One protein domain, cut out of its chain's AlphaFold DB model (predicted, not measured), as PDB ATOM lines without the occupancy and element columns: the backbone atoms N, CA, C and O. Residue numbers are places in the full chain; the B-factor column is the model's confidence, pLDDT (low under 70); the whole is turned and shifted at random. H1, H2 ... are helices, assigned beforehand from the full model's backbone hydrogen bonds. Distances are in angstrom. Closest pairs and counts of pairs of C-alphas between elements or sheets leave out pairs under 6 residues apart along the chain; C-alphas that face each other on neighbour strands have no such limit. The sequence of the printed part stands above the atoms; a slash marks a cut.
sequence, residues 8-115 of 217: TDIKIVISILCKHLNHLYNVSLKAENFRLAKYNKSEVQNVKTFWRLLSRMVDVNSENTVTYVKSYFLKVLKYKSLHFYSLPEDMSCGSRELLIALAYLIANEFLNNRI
ATOM      1  N   THR A   8      39.459 -31.065  -5.220       68.31
ATOM      2  CA  THR A   8      38.949 -30.610  -6.516       68.31
ATOM      3  C   THR A   8      37.654 -29.809  -6.376       68.31
ATOM      4  O   THR A   8      37.532 -28.749  -6.983       68.31
ATOM      5  N   ASP A   9      36.719 -30.250  -5.534       67.44
ATOM      6  CA  ASP A   9      35.441 -29.554  -5.320       67.44
ATOM      7  C   ASP A   9      35.655 -28.184  -4.661       67.44
ATOM      8  O   ASP A   9      35.108 -27.175  -5.104       67.44
ATOM      9  N   ILE A  10      36.514 -28.133  -3.639       72.06
ATOM     10  CA  ILE A  10      36.870 -26.886  -2.947       72.06
ATOM     11  C   ILE A  10      37.536 -25.914  -3.925       72.06
ATOM     12  O   ILE A  10      37.219 -24.726  -3.936       72.06
ATOM     13  N   LYS A  11      38.422 -26.415  -4.792       73.88
ATOM     14  CA  LYS A  11      39.067 -25.603  -5.828       73.88
ATOM     15  C   LYS A  11      38.051 -25.030  -6.821       73.88
ATOM     16  O   LYS A  11      38.196 -23.870  -7.202       73.88
ATOM     17  N   ILE A  12      37.033 -25.799  -7.220       79.06
ATOM     18  CA  ILE A  12      35.966 -25.334  -8.124       79.06
ATOM     19  C   ILE A  12      35.152 -24.222  -7.459       79.06
ATOM     20  O   ILE A  12      34.997 -23.155  -8.048       79.06
ATOM     21  N   VAL A  13      34.701 -24.430  -6.219       80.25
ATOM     22  CA  VAL A  13      33.914 -23.431  -5.477       80.25
ATOM     23  C   VAL A  13      34.709 -22.142  -5.279       80.25
ATOM     24  O   VAL A  13      34.203 -21.062  -5.570       80.25
ATOM     25  N   ILE A  14      35.974 -22.238  -4.859       83.69
ATOM     26  CA  ILE A  14      36.844 -21.062  -4.718       83.69
ATOM     27  C   ILE A  14      37.054 -20.379  -6.074       83.69
ATOM     28  O   ILE A  14      37.055 -19.157  -6.144       83.69
ATOM     29  N   SER A  15      37.205 -21.134  -7.164       83.88
ATOM     30  CA  SER A  15      37.365 -20.547  -8.502       83.88
ATOM     31  C   SER A  15      36.120 -19.773  -8.936       83.88
ATOM     32  O   SER A  15      36.250 -18.673  -9.470       83.88
ATOM     33  N   ILE A  16      34.925 -20.305  -8.669       83.88
ATOM     34  CA  ILE A  16      33.657 -19.610  -8.917       83.88
ATOM     35  C   ILE A  16      33.550 -18.356  -8.042       83.88
ATOM     36  O   ILE A  16      33.203 -17.290  -8.548       83.88
ATOM     37  N   LEU A  17      33.903 -18.449  -6.758       86.50
ATOM     38  CA  LEU A  17      33.919 -17.298  -5.856       86.50
ATOM     39  C   LEU A  17      34.870 -16.203  -6.361       86.50
ATOM     40  O   LEU A  17      34.484 -15.041  -6.418       86.50
ATOM     41  N   CYS A  18      36.082 -16.566  -6.788       89.69
ATOM     42  CA  CYS A  18      37.038 -15.629  -7.375       89.69
ATOM     43  C   CYS A  18      36.460 -14.925  -8.606       89.69
ATOM     44  O   CYS A  18      36.592 -13.711  -8.708       89.69
ATOM     45  N   LYS A  19      35.787 -15.652  -9.514       87.19
ATOM     46  CA  LYS A  19      35.127 -15.037 -10.679       87.19
ATOM     47  C   LYS A  19      34.135 -13.951 -10.252       87.19
ATOM     48  O   LYS A  19      34.199 -12.843 -10.774       87.19
ATOM     49  N   HIS A  20      33.285 -14.240  -9.264       86.12
ATOM     50  CA  HIS A  20      32.306 -13.271  -8.762       86.12
ATOM     51  C   HIS A  20      32.972 -12.072  -8.099       86.12
ATOM     52  O   HIS A  20      32.661 -10.939  -8.439       86.12
ATOM     53  N   LEU A  21      33.913 -12.297  -7.181       90.38
ATOM     54  CA  LEU A  21      34.593 -11.203  -6.487       90.38
ATOM     55  C   LEU A  21      35.343 -10.295  -7.470       90.38
ATOM     56  O   LEU A  21      35.273  -9.074  -7.351       90.38
ATOM     57  N   ASN A  22      36.006 -10.885  -8.468       91.19
ATOM     58  CA  ASN A  22      36.706 -10.139  -9.509       91.19
ATOM     59  C   ASN A  22      35.742  -9.289 -10.338       91.19
ATOM     60  O   ASN A  22      36.036  -8.125 -10.587       91.19
ATOM     61  N   HIS A  23      34.590  -9.844 -10.720       86.44
ATOM     62  CA  HIS A  23      33.579  -9.127 -11.492       86.44
ATOM     63  C   HIS A  23      32.916  -8.001 -10.681       86.44
ATOM     64  O   HIS A  23      32.851  -6.864 -11.133       86.44
ATOM     65  N   LEU A  24      32.479  -8.295  -9.454       87.00
ATOM     66  CA  LEU A  24      31.704  -7.374  -8.615       87.00
ATOM     67  C   LEU A  24      32.529  -6.210  -8.061       87.00
ATOM     68  O   LEU A  24      32.005  -5.111  -7.872       87.00
ATOM     69  N   TYR A  25      33.805  -6.466  -7.765       87.38
ATOM     70  CA  TYR A  25      34.679  -5.523  -7.070       87.38
ATOM     71  C   TYR A  25      35.923  -5.158  -7.876       87.38
ATOM     72  O   TYR A  25      36.812  -4.524  -7.322       87.38
ATOM     73  N   ASN A  26      36.018  -5.540  -9.154       87.12
ATOM     74  CA  ASN A  26      37.137  -5.225 -10.054       87.12
ATOM     75  C   ASN A  26      38.526  -5.565  -9.468       87.12
ATOM     76  O   ASN A  26      39.450  -4.744  -9.457       87.12
ATOM     77  N   VAL A  27      38.662  -6.758  -8.891       89.00
ATOM     78  CA  VAL A  27      39.928  -7.271  -8.332       89.00
ATOM     79  C   VAL A  27      40.462  -8.437  -9.165       89.00
ATOM     80  O   VAL A  27      39.758  -8.987 -10.005       89.00
ATOM     81  N   SER A  28      41.725  -8.816  -8.949       89.75
ATOM     82  CA  SER A  28      42.366  -9.940  -9.644       89.75
ATOM     83  C   SER A  28      42.777 -11.020  -8.644       89.75
ATOM     84  O   SER A  28      43.919 -11.085  -8.190       89.75
ATOM     85  N   LEU A  29      41.811 -11.851  -8.251       90.81
ATOM     86  CA  LEU A  29      42.005 -13.004  -7.375       90.81
ATOM     87  C   LEU A  29      41.943 -14.313  -8.160       90.81
ATOM     88  O   LEU A  29      41.103 -14.503  -9.040       90.81
ATOM     89  N   LYS A  30      42.816 -15.251  -7.791       91.44
ATOM     90  CA  LYS A  30      42.796 -16.639  -8.260       91.44
ATOM     91  C   LYS A  30      42.637 -17.570  -7.062       91.44
ATOM     92  O   LYS A  30      42.972 -17.216  -5.934       91.44
ATOM     93  N   ALA A  31      42.174 -18.797  -7.301       87.88
ATOM     94  CA  ALA A  31      42.051 -19.800  -6.237       87.88
ATOM     95  C   ALA A  31      43.389 -20.078  -5.522       87.88
ATOM     96  O   ALA A  31      43.416 -20.392  -4.332       87.88
ATOM     97  N   GLU A  32      44.503 -19.894  -6.230       88.12
ATOM     98  CA  GLU A  32      45.846 -20.009  -5.668       88.12
ATOM     99  C   GLU A  32      46.135 -18.956  -4.588       88.12
ATOM    100  O   GLU A  32      46.732 -19.277  -3.562       88.12
ATOM    101  N   ASN A  33      45.623 -17.729  -4.741       90.31
ATOM    102  CA  ASN A  33      45.745 -16.681  -3.727       90.31
ATOM    103  C   ASN A  33      45.123 -17.127  -2.396       90.31
ATOM    104  O   ASN A  33      45.731 -16.938  -1.346       90.31
ATOM    105  N   PHE A  34      43.952 -17.772  -2.440       89.00
ATOM    106  CA  PHE A  34      43.271 -18.320  -1.259       89.00
ATOM    107  C   PHE A  34      44.065 -19.470  -0.631       89.00
ATOM    108  O   PHE A  34      44.209 -19.537   0.592       89.00
ATOM    109  N   ARG A  35      44.617 -20.364  -1.465       88.44
ATOM    110  CA  ARG A  35      45.450 -21.485  -1.007       88.44
ATOM    111  C   ARG A  35      46.689 -20.992  -0.259       88.44
ATOM    112  O   ARG A  35      46.984 -21.509   0.814       88.44
ATOM    113  N   LEU A  36      47.394 -20.004  -0.808       88.19
ATOM    114  CA  LEU A  36      48.600 -19.427  -0.208       88.19
ATOM    115  C   LEU A  36      48.280 -18.615   1.052       88.19
ATOM    116  O   LEU A  36      48.966 -18.766   2.065       88.19
ATOM    117  N   ALA A  37      47.202 -17.826   1.020       90.94
ATOM    118  CA  ALA A  37      46.761 -17.012   2.151       90.94
ATOM    119  C   ALA A  37      46.410 -17.859   3.377       90.94
ATOM    120  O   ALA A  37      46.777 -17.513   4.498       90.94
ATOM    121  N   LYS A  38      45.791 -19.033   3.178       88.00
ATOM    122  CA  LYS A  38      45.508 -19.992   4.260       88.00
ATOM    123  C   LYS A  38      46.752 -20.339   5.093       88.00
ATOM    124  O   LYS A  38      46.637 -20.533   6.302       88.00
ATOM    125  N   TYR A  39      47.924 -20.417   4.461       87.81
ATOM    126  CA  TYR A  39      49.199 -20.739   5.115       87.81
ATOM    127  C   TYR A  39      50.064 -19.508   5.405       87.81
ATOM    128  O   TYR A  39      51.220 -19.663   5.781       87.81
ATOM    129  N   ASN A  40      49.516 -18.303   5.225       86.38
ATOM    130  CA  ASN A  40      50.226 -17.032   5.321       86.38
ATOM    131  C   ASN A  40      51.491 -16.954   4.438       86.38
ATOM    132  O   ASN A  40      52.496 -16.369   4.824       86.38
ATOM    133  N   LYS A  41      51.445 -17.579   3.252       87.81
ATOM    134  CA  LYS A  41      52.544 -17.624   2.265       87.81
ATOM    135  C   LYS A  41      52.250 -16.763   1.034       87.81
ATOM    136  O   LYS A  41      52.666 -17.087  -0.075       87.81
ATOM    137  N   SER A  42      51.446 -15.718   1.197       89.44
ATOM    138  CA  SER A  42      51.086 -14.826   0.099       89.44
ATOM    139  C   SER A  42      52.172 -13.789  -0.150       89.44
ATOM    140  O   SER A  42      52.668 -13.163   0.780       89.44
ATOM    141  N   GLU A  43      52.470 -13.550  -1.422       90.69
ATOM    142  CA  GLU A  43      53.244 -12.387  -1.855       90.69
ATOM    143  C   GLU A  43      52.558 -11.077  -1.439       90.69
ATOM    144  O   GLU A  43      51.326 -10.998  -1.374       90.69
ATOM    145  N   VAL A  44      53.349 -10.020  -1.237       91.38
ATOM    146  CA  VAL A  44      52.864  -8.686  -0.834       91.38
ATOM    147  C   VAL A  44      51.771  -8.170  -1.774       91.38
ATOM    148  O   VAL A  44      50.775  -7.601  -1.331       91.38
ATOM    149  N   GLN A  45      51.892  -8.423  -3.080       90.00
ATOM    150  CA  GLN A  45      50.873  -8.012  -4.045       90.00
ATOM    151  C   GLN A  45      49.515  -8.682  -3.785       90.00
ATOM    152  O   GLN A  45      48.470  -8.051  -3.936       90.00
ATOM    153  N   ASN A  46      49.516  -9.936  -3.337       90.81
ATOM    154  CA  ASN A  46      48.294 -10.661  -3.006       90.81
ATOM    155  C   ASN A  46      47.661 -10.122  -1.718       90.81
ATOM    156  O   ASN A  46      46.440  -9.985  -1.661       90.81
ATOM    157  N   VAL A  47      48.475  -9.753  -0.721       93.44
ATOM    158  CA  VAL A  47      48.015  -9.072   0.504       93.44
ATOM    159  C   VAL A  47      47.331  -7.746   0.155       93.44
ATOM    160  O   VAL A  47      46.207  -7.497   0.593       93.44
ATOM    161  N   LYS A  48      47.949  -6.935  -0.714       92.38
ATOM    162  CA  LYS A  48      47.359  -5.685  -1.222       92.38
ATOM    163  C   LYS A  48      46.031  -5.920  -1.942       92.38
ATOM    164  O   LYS A  48      45.087  -5.161  -1.745       92.38
ATOM    165  N   THR A  49      45.928  -6.976  -2.749       92.75
ATOM    166  CA  THR A  49      44.669  -7.340  -3.418       92.75
ATOM    167  C   THR A  49      43.572  -7.703  -2.415       92.75
ATOM    168  O   THR A  49      42.434  -7.275  -2.599       92.75
ATOM    169  N   PHE A  50      43.891  -8.423  -1.334       93.94
ATOM    170  CA  PHE A  50      42.917  -8.703  -0.275       93.94
ATOM    171  C   PHE A  50      42.460  -7.429   0.442       93.94
ATOM    172  O   PHE A  50      41.258  -7.252   0.622       93.94
ATOM    173  N   TRP A  51      43.371  -6.514   0.785       93.88
ATOM    174  CA  TRP A  51      42.993  -5.220   1.370       93.88
ATOM    175  C   TRP A  51      42.061  -4.420   0.460       93.88
ATOM    176  O   TRP A  51      41.000  -3.989   0.906       93.88
ATOM    177  N   ARG A  52      42.403  -4.308  -0.832       91.94
ATOM    178  CA  ARG A  52      41.552  -3.643  -1.832       91.94
ATOM    179  C   ARG A  52      40.167  -4.269  -1.906       91.94
ATOM    180  O   ARG A  52      39.183  -3.540  -1.986       91.94
ATOM    181  N   LEU A  53      40.087  -5.600  -1.874       93.12
ATOM    182  CA  LEU A  53      38.804  -6.292  -1.867       93.12
ATOM    183  C   LEU A  53      37.990  -5.928  -0.620       93.12
ATOM    184  O   LEU A  53      36.842  -5.526  -0.764       93.12
ATOM    185  N   LEU A  54      38.568  -6.027   0.582       94.12
ATOM    186  CA  LEU A  54      37.860  -5.685   1.822       94.12
ATOM    187  C   LEU A  54      37.383  -4.230   1.817       94.12
ATOM    188  O   LEU A  54      36.249  -3.965   2.206       94.12
ATOM    189  N   SER A  55      38.221  -3.309   1.332       92.75
ATOM    190  CA  SER A  55      37.861  -1.897   1.198       92.75
ATOM    191  C   SER A  55      36.645  -1.719   0.300       92.75
ATOM    192  O   SER A  55      35.670  -1.119   0.729       92.75
ATOM    193  N   ARG A  56      36.646  -2.329  -0.892       90.31
ATOM    194  CA  ARG A  56      35.537  -2.233  -1.855       90.31
ATOM    195  C   ARG A  56      34.263  -2.948  -1.419       90.31
ATOM    196  O   ARG A  56      33.181  -2.562  -1.847       90.31
ATOM    197  N   MET A  57      34.376  -3.996  -0.605       90.62
ATOM    198  CA  MET A  57      33.208  -4.664  -0.027       90.62
ATOM    199  C   MET A  57      32.522  -3.800   1.031       90.62
ATOM    200  O   MET A  57      31.304  -3.854   1.153       90.62
ATOM    201  N   VAL A  58      33.292  -3.022   1.791       89.62
ATOM    202  CA  VAL A  58      32.765  -2.101   2.805       89.62
ATOM    203  C   VAL A  58      32.268  -0.799   2.174       89.62
ATOM    204  O   VAL A  58      31.190  -0.321   2.511       89.62
ATOM    205  N   ASP A  59      33.058  -0.242   1.261       84.50
ATOM    206  CA  ASP A  59      32.757   0.963   0.501       84.50
ATOM    207  C   ASP A  59      33.358   0.842  -0.905       84.50
ATOM    208  O   ASP A  59      34.576   0.902  -1.111       84.50
ATOM    209  N   VAL A  60      32.468   0.694  -1.881       70.69
ATOM    210  CA  VAL A  60      32.763   0.444  -3.297       70.69
ATOM    211  C   VAL A  60      33.647   1.531  -3.910       70.69
ATOM    212  O   VAL A  60      34.450   1.221  -4.791       70.69
ATOM    213  N   ASN A  61      33.532   2.769  -3.424       68.75
ATOM    214  CA  ASN A  61      34.241   3.929  -3.961       68.75
ATOM    215  C   ASN A  61      35.505   4.279  -3.163       68.75
ATOM    216  O   ASN A  61      36.201   5.230  -3.511       68.75
ATOM    217  N   SER A  62      35.818   3.529  -2.104       70.75
ATOM    218  CA  SER A  62      36.955   3.857  -1.250       70.75
ATOM    219  C   SER A  62      38.300   3.656  -1.959       70.75
ATOM    220  O   SER A  62      38.634   2.572  -2.456       70.75
ATOM    221  N   GLU A  63      39.138   4.695  -1.926       64.12
ATOM    222  CA  GLU A  63      40.569   4.594  -2.211       64.12
ATOM    223  C   GLU A  63      41.266   3.908  -1.023       64.12
ATOM    224  O   GLU A  63      41.790   4.531  -0.105       64.12
ATOM    225  N   ASN A  64      41.157   2.577  -1.007       64.81
ATOM    226  CA  ASN A  64      41.850   1.591  -0.171       64.81
ATOM    227  C   ASN A  64      42.718   2.136   0.983       64.81
ATOM    228  O   ASN A  64      43.949   2.119   0.907       64.81
ATOM    229  N   THR A  65      42.078   2.535   2.083       81.38
ATOM    230  CA  THR A  65      42.775   2.973   3.298       81.38
ATOM    231  C   THR A  65      42.624   1.911   4.388       81.38
ATOM    232  O   THR A  65      41.528   1.701   4.911       81.38
ATOM    233  N   VAL A  66      43.726   1.247   4.767       91.19
ATOM    234  CA  VAL A  66      43.757   0.196   5.813       91.19
ATOM    235  C   VAL A  66      43.054   0.655   7.091       91.19
ATOM    236  O   VAL A  66      42.249  -0.076   7.671       91.19
ATOM    237  N   THR A  67      43.321   1.890   7.508       91.00
ATOM    238  CA  THR A  67      42.771   2.508   8.717       91.00
ATOM    239  C   THR A  67      41.248   2.638   8.657       91.00
ATOM    240  O   THR A  67      40.570   2.369   9.655       91.00
ATOM    241  N   TYR A  68      40.689   2.980   7.491       90.88
ATOM    242  CA  TYR A  68      39.240   3.041   7.285       90.88
ATOM    243  C   TYR A  68      38.616   1.651   7.395       90.88
ATOM    244  O   TYR A  68      37.691   1.458   8.185       90.88
ATOM    245  N   VAL A  69      39.174   0.662   6.687       93.38
ATOM    246  CA  VAL A  69      38.672  -0.721   6.721       93.38
ATOM    247  C   VAL A  69      38.680  -1.253   8.152       93.38
ATOM    248  O   VAL A  69      37.662  -1.740   8.639       93.38
ATOM    249  N   LYS A  70      39.787  -1.087   8.882       94.44
ATOM    250  CA  LYS A  70      39.861  -1.467  10.300       94.44
ATOM    251  C   LYS A  70      38.815  -0.745  11.146       94.44
ATOM    252  O   LYS A  70      38.113  -1.384  11.930       94.44
ATOM    253  N   SER A  71      38.673   0.566  10.972       92.06
ATOM    254  CA  SER A  71      37.697   1.363  11.718       92.06
ATOM    255  C   SER A  71      36.265   0.898  11.467       92.06
ATOM    256  O   SER A  71      35.500   0.765  12.420       92.06
ATOM    257  N   TYR A  72      35.908   0.593  10.219       93.56
ATOM    258  CA  TYR A  72      34.591   0.072   9.866       93.56
ATOM    259  C   TYR A  72      34.352  -1.312  10.474       93.56
ATOM    260  O   TYR A  72      33.330  -1.540  11.125       93.56
ATOM    261  N   PHE A  73      35.329  -2.219  10.352       94.75
ATOM    262  CA  PHE A  73      35.253  -3.551  10.952       94.75
ATOM    263  C   PHE A  73      35.040  -3.486  12.470       94.75
ATOM    264  O   PHE A  73      34.267  -4.262  13.026       94.75
ATOM    265  N   LEU A  74      35.698  -2.544  13.152       93.50
ATOM    266  CA  LEU A  74      35.557  -2.371  14.597       93.50
ATOM    267  C   LEU A  74      34.224  -1.713  14.981       93.50
ATOM    268  O   LEU A  74      33.502  -2.211  15.846       93.50
ATOM    269  N   LYS A  75      33.900  -0.575  14.361       93.00
ATOM    270  CA  LYS A  75      32.783   0.281  14.782       93.00
ATOM    271  C   LYS A  75      31.437  -0.220  14.277       93.00
ATOM    272  O   LYS A  75      30.485  -0.210  15.057       93.00
ATOM    273  N   VAL A  76      31.373  -0.661  13.023       92.06
ATOM    274  CA  VAL A  76      30.130  -1.071  12.353       92.06
ATOM    275  C   VAL A  76      29.936  -2.575  12.486       92.06
ATOM    276  O   VAL A  76      28.934  -3.016  13.036       92.06
ATOM    277  N   LEU A  77      30.931  -3.363  12.074       91.62
ATOM    278  CA  LEU A  77      30.801  -4.825  12.029       91.62
ATOM    279  C   LEU A  77      31.020  -5.524  13.370       91.62
ATOM    280  O   LEU A  77      30.772  -6.726  13.469       91.62
ATOM    281  N   LYS A  78      31.519  -4.798  14.378       92.50
ATOM    282  CA  LYS A  78      31.877  -5.328  15.705       92.50
ATOM    283  C   LYS A  78      32.780  -6.568  15.628       92.50
ATOM    284  O   LYS A  78      32.686  -7.468  16.463       92.50
ATOM    285  N   TYR A  79      33.655  -6.620  14.626       93.31
ATOM    286  CA  TYR A  79      34.584  -7.722  14.426       93.31
ATOM    287  C   TYR A  79      35.633  -7.731  15.549       93.31
ATOM    288  O   TYR A  79      36.198  -6.699  15.892       93.31
ATOM    289  N   LYS A  80      35.873  -8.889  16.176       91.31
ATOM    290  CA  LYS A  80      36.660  -8.982  17.429       91.31
ATOM    291  C   LYS A  80      38.073  -9.548  17.258       91.31
ATOM    292  O   LYS A  80      38.766  -9.764  18.247       91.31
ATOM    293  N   SER A  81      38.507  -9.832  16.030       92.56
ATOM    294  CA  SER A  81      39.817 -10.458  15.811       92.56
ATOM    295  C   SER A  81      40.954  -9.466  16.038       92.56
ATOM    296  O   SER A  81      41.232  -8.628  15.183       92.56
ATOM    297  N   LEU A  82      41.650  -9.588  17.171       93.12
ATOM    298  CA  LEU A  82      42.791  -8.732  17.511       93.12
ATOM    299  C   LEU A  82      43.903  -8.805  16.454       93.12
ATOM    300  O   LEU A  82      44.417  -7.770  16.041       93.12
ATOM    301  N   HIS A  83      44.201 -10.004  15.939       94.06
ATOM    302  CA  HIS A  83      45.235 -10.208  14.917       94.06
ATOM    303  C   HIS A  83      45.000  -9.390  13.643       94.06
ATOM    304  O   HIS A  83      45.955  -8.929  13.028       94.06
ATOM    305  N   PHE A  84      43.739  -9.158  13.265       95.31
ATOM    306  CA  PHE A  84      43.401  -8.316  12.117       95.31
ATOM    307  C   PHE A  84      43.734  -6.836  12.365       95.31
ATOM    308  O   PHE A  84      44.227  -6.140  11.476       95.31
ATOM    309  N   TYR A  85      43.511  -6.344  13.585       95.00
ATOM    310  CA  TYR A  85      43.817  -4.958  13.944       95.00
ATOM    311  C   TYR A  85      45.317  -4.712  14.111       95.00
ATOM    312  O   TYR A  85      45.780  -3.614  13.802       95.00
ATOM    313  N   SER A  86      46.072  -5.741  14.498       94.12
ATOM    314  CA  SER A  86      47.535  -5.705  14.613       94.12
ATOM    315  C   SER A  86      48.281  -5.704  13.273       94.12
ATOM    316  O   SER A  86      49.496  -5.533  13.272       94.12
ATOM    317  N   LEU A  87      47.599  -5.899  12.136       94.56
ATOM    318  CA  LEU A  87      48.247  -5.890  10.820       94.56
ATOM    319  C   LEU A  87      48.889  -4.527  10.508       94.56
ATOM    320  O   LEU A  87      48.332  -3.501  10.894       94.56
ATOM    321  N   PRO A  88      50.010  -4.468   9.784       93.00
ATOM    322  CA  PRO A  88      50.648  -3.199   9.458       93.00
ATOM    323  C   PRO A  88      49.856  -2.417   8.395       93.00
ATOM    324  O   PRO A  88      49.110  -2.989   7.596       93.00
ATOM    325  N   GLU A  89      50.007  -1.091   8.389       90.94
ATOM    326  CA  GLU A  89      49.327  -0.205   7.427       90.94
ATOM    327  C   GLU A  89      49.944  -0.252   6.022       90.94
ATOM    328  O   GLU A  89      49.273   0.054   5.039       90.94
ATOM    329  N   ASP A  90      51.189  -0.714   5.906       90.62
ATOM    330  CA  ASP A  90      51.922  -0.860   4.642       90.62
ATOM    331  C   ASP A  90      51.441  -2.040   3.769       90.62
ATOM    332  O   ASP A  90      51.926  -2.238   2.651       90.62
ATOM    333  N   MET A  91      50.473  -2.824   4.268       91.81
ATOM    334  CA  MET A  91      49.921  -4.010   3.606       91.81
ATOM    335  C   MET A  91      50.984  -5.081   3.290       91.81
ATOM    336  O   MET A  91      50.846  -5.819   2.310       91.81
ATOM    337  N   SER A  92      52.051  -5.172   4.090       91.19
ATOM    338  CA  SER A  92      53.159  -6.112   3.857       91.19
ATOM    339  C   SER A  92      52.829  -7.565   4.217       91.19
ATOM    340  O   SER A  92      53.375  -8.484   3.607       91.19
ATOM    341  N   CYS A  93      51.925  -7.803   5.175       92.44
ATOM    342  CA  CYS A  93      51.611  -9.144   5.673       92.44
ATOM    343  C   CYS A  93      50.144  -9.304   6.122       92.44
ATOM    344  O   CYS A  93      49.332  -8.383   6.018       92.44
ATOM    345  N   GLY A  94      49.794 -10.506   6.601       91.94
ATOM    346  CA  GLY A  94      48.479 -10.779   7.197       91.94
ATOM    347  C   GLY A  94      47.462 -11.450   6.282       91.94
ATOM    348  O   GLY A  94      46.259 -11.368   6.514       91.94
ATOM    349  N   SER A  95      47.910 -12.091   5.199       93.31
ATOM    350  CA  SER A  95      47.009 -12.703   4.208       93.31
ATOM    351  C   SER A  95      45.987 -13.674   4.810       93.31
ATOM    352  O   SER A  95      44.861 -13.759   4.321       93.31
ATOM    353  N   ARG A  96      46.345 -14.375   5.892       93.19
ATOM    354  CA  ARG A  96      45.443 -15.293   6.589       93.19
ATOM    355  C   ARG A  96      44.339 -14.545   7.331       93.19
ATOM    356  O   ARG A  96      43.171 -14.904   7.210       93.19
ATOM    357  N   GLU A  97      44.693 -13.509   8.077       94.44
ATOM    358  CA  GLU A  97      43.768 -12.657   8.823       94.44
ATOM    359  C   GLU A  97      42.801 -11.948   7.870       94.44
ATOM    360  O   GLU A  97      41.602 -11.884   8.143       94.44
ATOM    361  N   LEU A  98      43.301 -11.496   6.714       95.25
ATOM    362  CA  LEU A  98      42.487 -10.905   5.652       95.25
ATOM    363  C   LEU A  98      41.532 -11.916   5.020       95.25
ATOM    364  O   LEU A  98      40.376 -11.589   4.763       95.25
ATOM    365  N   LEU A  99      41.979 -13.156   4.804       94.12
ATOM    366  CA  LEU A  99      41.118 -14.222   4.299       94.12
ATOM    367  C   LEU A  99      39.982 -14.550   5.283       94.12
ATOM    368  O   LEU A  99      38.849 -14.783   4.862       94.12
ATOM    369  N   ILE A 100      40.259 -14.537   6.589       92.69
ATOM    370  CA  ILE A 100      39.237 -14.740   7.627       92.69
ATOM    371  C   ILE A 100      38.268 -13.550   7.665       92.69
ATOM    372  O   ILE A 100      37.056 -13.752   7.721       92.69
ATOM    373  N   ALA A 101      38.776 -12.318   7.575       94.19
ATOM    374  CA  ALA A 101      37.947 -11.116   7.495       94.19
ATOM    375  C   ALA A 101      37.035 -11.125   6.251       94.19
ATOM    376  O   ALA A 101      35.859 -10.783   6.345       94.19
ATOM    377  N   LEU A 102      37.537 -11.594   5.105       94.12
ATOM    378  CA  LEU A 102      36.737 -11.788   3.895       94.12
ATOM    379  C   LEU A 102      35.621 -12.815   4.117       94.12
ATOM    380  O   LEU A 102      34.471 -12.564   3.763       94.12
ATOM    381  N   ALA A 103      35.943 -13.959   4.726       90.31
ATOM    382  CA  ALA A 103      34.943 -14.970   5.055       90.31
ATOM    383  C   ALA A 103      33.859 -14.413   5.991       90.31
ATOM    384  O   ALA A 103      32.683 -14.718   5.809       90.31
ATOM    385  N   TYR A 104      34.239 -13.553   6.942       92.94
ATOM    386  CA  TYR A 104      33.298 -12.858   7.816       92.94
ATOM    387  C   TYR A 104      32.346 -11.945   7.031       92.94
ATOM    388  O   TYR A 104      31.143 -12.010   7.255       92.94
ATOM    389  N   LEU A 105      32.837 -11.140   6.082       91.50
ATOM    390  CA  LEU A 105      31.966 -10.303   5.242       91.50
ATOM    391  C   LEU A 105      30.986 -11.138   4.416       91.50
ATOM    392  O   LEU A 105      29.798 -10.832   4.375       91.50
ATOM    393  N   ILE A 106      31.475 -12.213   3.788       88.56
ATOM    394  CA  ILE A 106      30.634 -13.122   2.998       88.56
ATOM    395  C   ILE A 106      29.540 -13.744   3.878       88.56
ATOM    396  O   ILE A 106      28.397 -13.829   3.446       88.56
ATOM    397  N   ALA A 107      29.872 -14.129   5.113       85.19
ATOM    398  CA  ALA A 107      28.913 -14.684   6.067       85.19
ATOM    399  C   ALA A 107      27.890 -13.659   6.593       85.19
ATOM    400  O   ALA A 107      26.846 -14.063   7.091       85.19
ATOM    401  N   ASN A 108      28.173 -12.358   6.486       85.50
ATOM    402  CA  ASN A 108      27.275 -11.269   6.887       85.50
ATOM    403  C   ASN A 108      26.573 -10.629   5.677       85.50
ATOM    404  O   ASN A 108      26.357  -9.421   5.650       85.50
ATOM    405  N   GLU A 109      26.254 -11.428   4.656       86.50
ATOM    406  CA  GLU A 109      25.438 -11.035   3.497       86.50
ATOM    407  C   GLU A 109      26.005  -9.900   2.621       86.50
ATOM    408  O   GLU A 109      25.353  -9.499   1.665       86.50
ATOM    409  N   PHE A 110      27.237  -9.412   2.831       87.88
ATOM    410  CA  PHE A 110      27.807  -8.326   2.009       87.88
ATOM    411  C   PHE A 110      27.857  -8.678   0.520       87.88
ATOM    412  O   PHE A 110      27.563  -7.853  -0.343       87.88
ATOM    413  N   LEU A 111      28.225  -9.925   0.215       84.94
ATOM    414  CA  LEU A 111      28.258 -10.409  -1.160       84.94
ATOM    415  C   LEU A 111      26.849 -10.469  -1.762       84.94
ATOM    416  O   LEU A 111      26.664 -10.049  -2.901       84.94
ATOM    417  N   ASN A 112      25.874 -10.959  -0.997       84.00
ATOM    418  CA  ASN A 112      24.490 -11.073  -1.440       84.00
ATOM    419  C   ASN A 112      23.865  -9.687  -1.642       84.00
ATOM    420  O   ASN A 112      23.346  -9.414  -2.716       84.00
ATOM    421  N   ASN A 113      24.023  -8.776  -0.680       86.56
ATOM    422  CA  ASN A 113      23.558  -7.392  -0.775       86.56
ATOM    423  C   ASN A 113      24.113  -6.702  -2.024       86.56
ATOM    424  O   ASN A 113      23.359  -6.106  -2.784       86.56
ATOM    425  N   ARG A 114      25.412  -6.869  -2.313       85.62
ATOM    426  CA  ARG A 114      26.012  -6.300  -3.525       85.62
ATOM    427  C   ARG A 114      25.430  -6.888  -4.810       85.62
ATOM    428  O   ARG A 114      25.258  -6.163  -5.788       85.62
ATOM    429  N   ILE A 115      25.159  -8.191  -4.830       85.31
ATOM    430  CA  ILE A 115      24.495  -8.843  -5.965       85.31
ATOM    431  C   ILE A 115      23.079  -8.279  -6.129       85.31
ATOM    432  O   ILE A 115      22.715  -7.902  -7.241       85.31
TER     433      ILE A 115
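What this domain is: This is residues 8 to 115 of the 217 residues of the protein "DUF4509 domain-containing protein" of Photinus pyralis (UniProt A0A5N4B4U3). Two helices side by side, H3 and H6, make the core of a small helical body, with H1 and H2 on one side of this pair and H4 and H5 on the other. H4 packs on H3 and H5 on H6, while the short H7 lies at the last ends of H3 and H6; most helices that touch are crossed. The printed part has 108 residues with seven named helices, H1 to H7 in order along the chain, and no named strand: all helix. It is compact, with a radius of gyration of the C-alphas of 12.9 A, and rounded, spanning 37 by 31 by 24 A.

How they stand to each other: H1, residues 8 to 25, touches H2, residues 31 to 38, with residues 11 to 18 alone; the closest C-alphas are those of Ser 15 and Ala 31, 5.3 A apart, and the lines are about perpendicular at 81 degrees. With residues 21 to 25 alone H1 touches H3, residues 44 to 58, the hub; the closest C-alphas, of Tyr 25 and Arg 56, are 6.2 A apart. H3 touches H4, residues 66 to 75, at a steep tilt of 44 degrees, the same way, closest at the C-alphas of Ser 55 and Val 69, 5.7 A apart. H5, residues 82 to 85, touches residues 97 to 101 of H6, residues 95 to 107; the C-alphas of Phe 84 and Glu 97 are closest at 5.5 A. H6 touches H3 at a shallow tilt of 23 degrees, the same way, closest at the C-alphas of Val 47 and Ser 95, 5.3 A apart. H6 also touches H2 with residues 95 to 99 alone, at 69 degrees, a steep tilt only just short of about perpendicular; the closest C-alphas, of Ala 37 and Ser 95, are 4.8 A apart. H7, residues 110 to 115, only just touches H3, with 3 pairs of C-alphas within 8 A, closest at Met 57 and Phe 110, 6.8 A apart. H1 and H6 are apart. In H1, H2, H3, H4, H6 and H7 every O i to N i+4 pair is within hydrogen-bond range; H5 is too short for such a pair.

Where its parts are: H1 begins at C-alpha 8, (38.949, -30.610, -6.516), and is 25.5 A long. H2 measures 11.1 A, H3 21.5 A, H4 14.2 A and H6 18.3 A; H5 has 4 residues. H3 begins at C-alpha 44, (52.864, -8.686, -0.834). H7 ends at C-alpha 115, (24.495, -8.843, -5.965).

The domain as a whole: The two C-alphas farthest apart, of Thr 8 and Lys 75, are 38.0 A apart. The printed part has no cut and no long link. Its mean pLDDT is 88.4; residues 8 to 9, 61 and 63 to 64 are under 70.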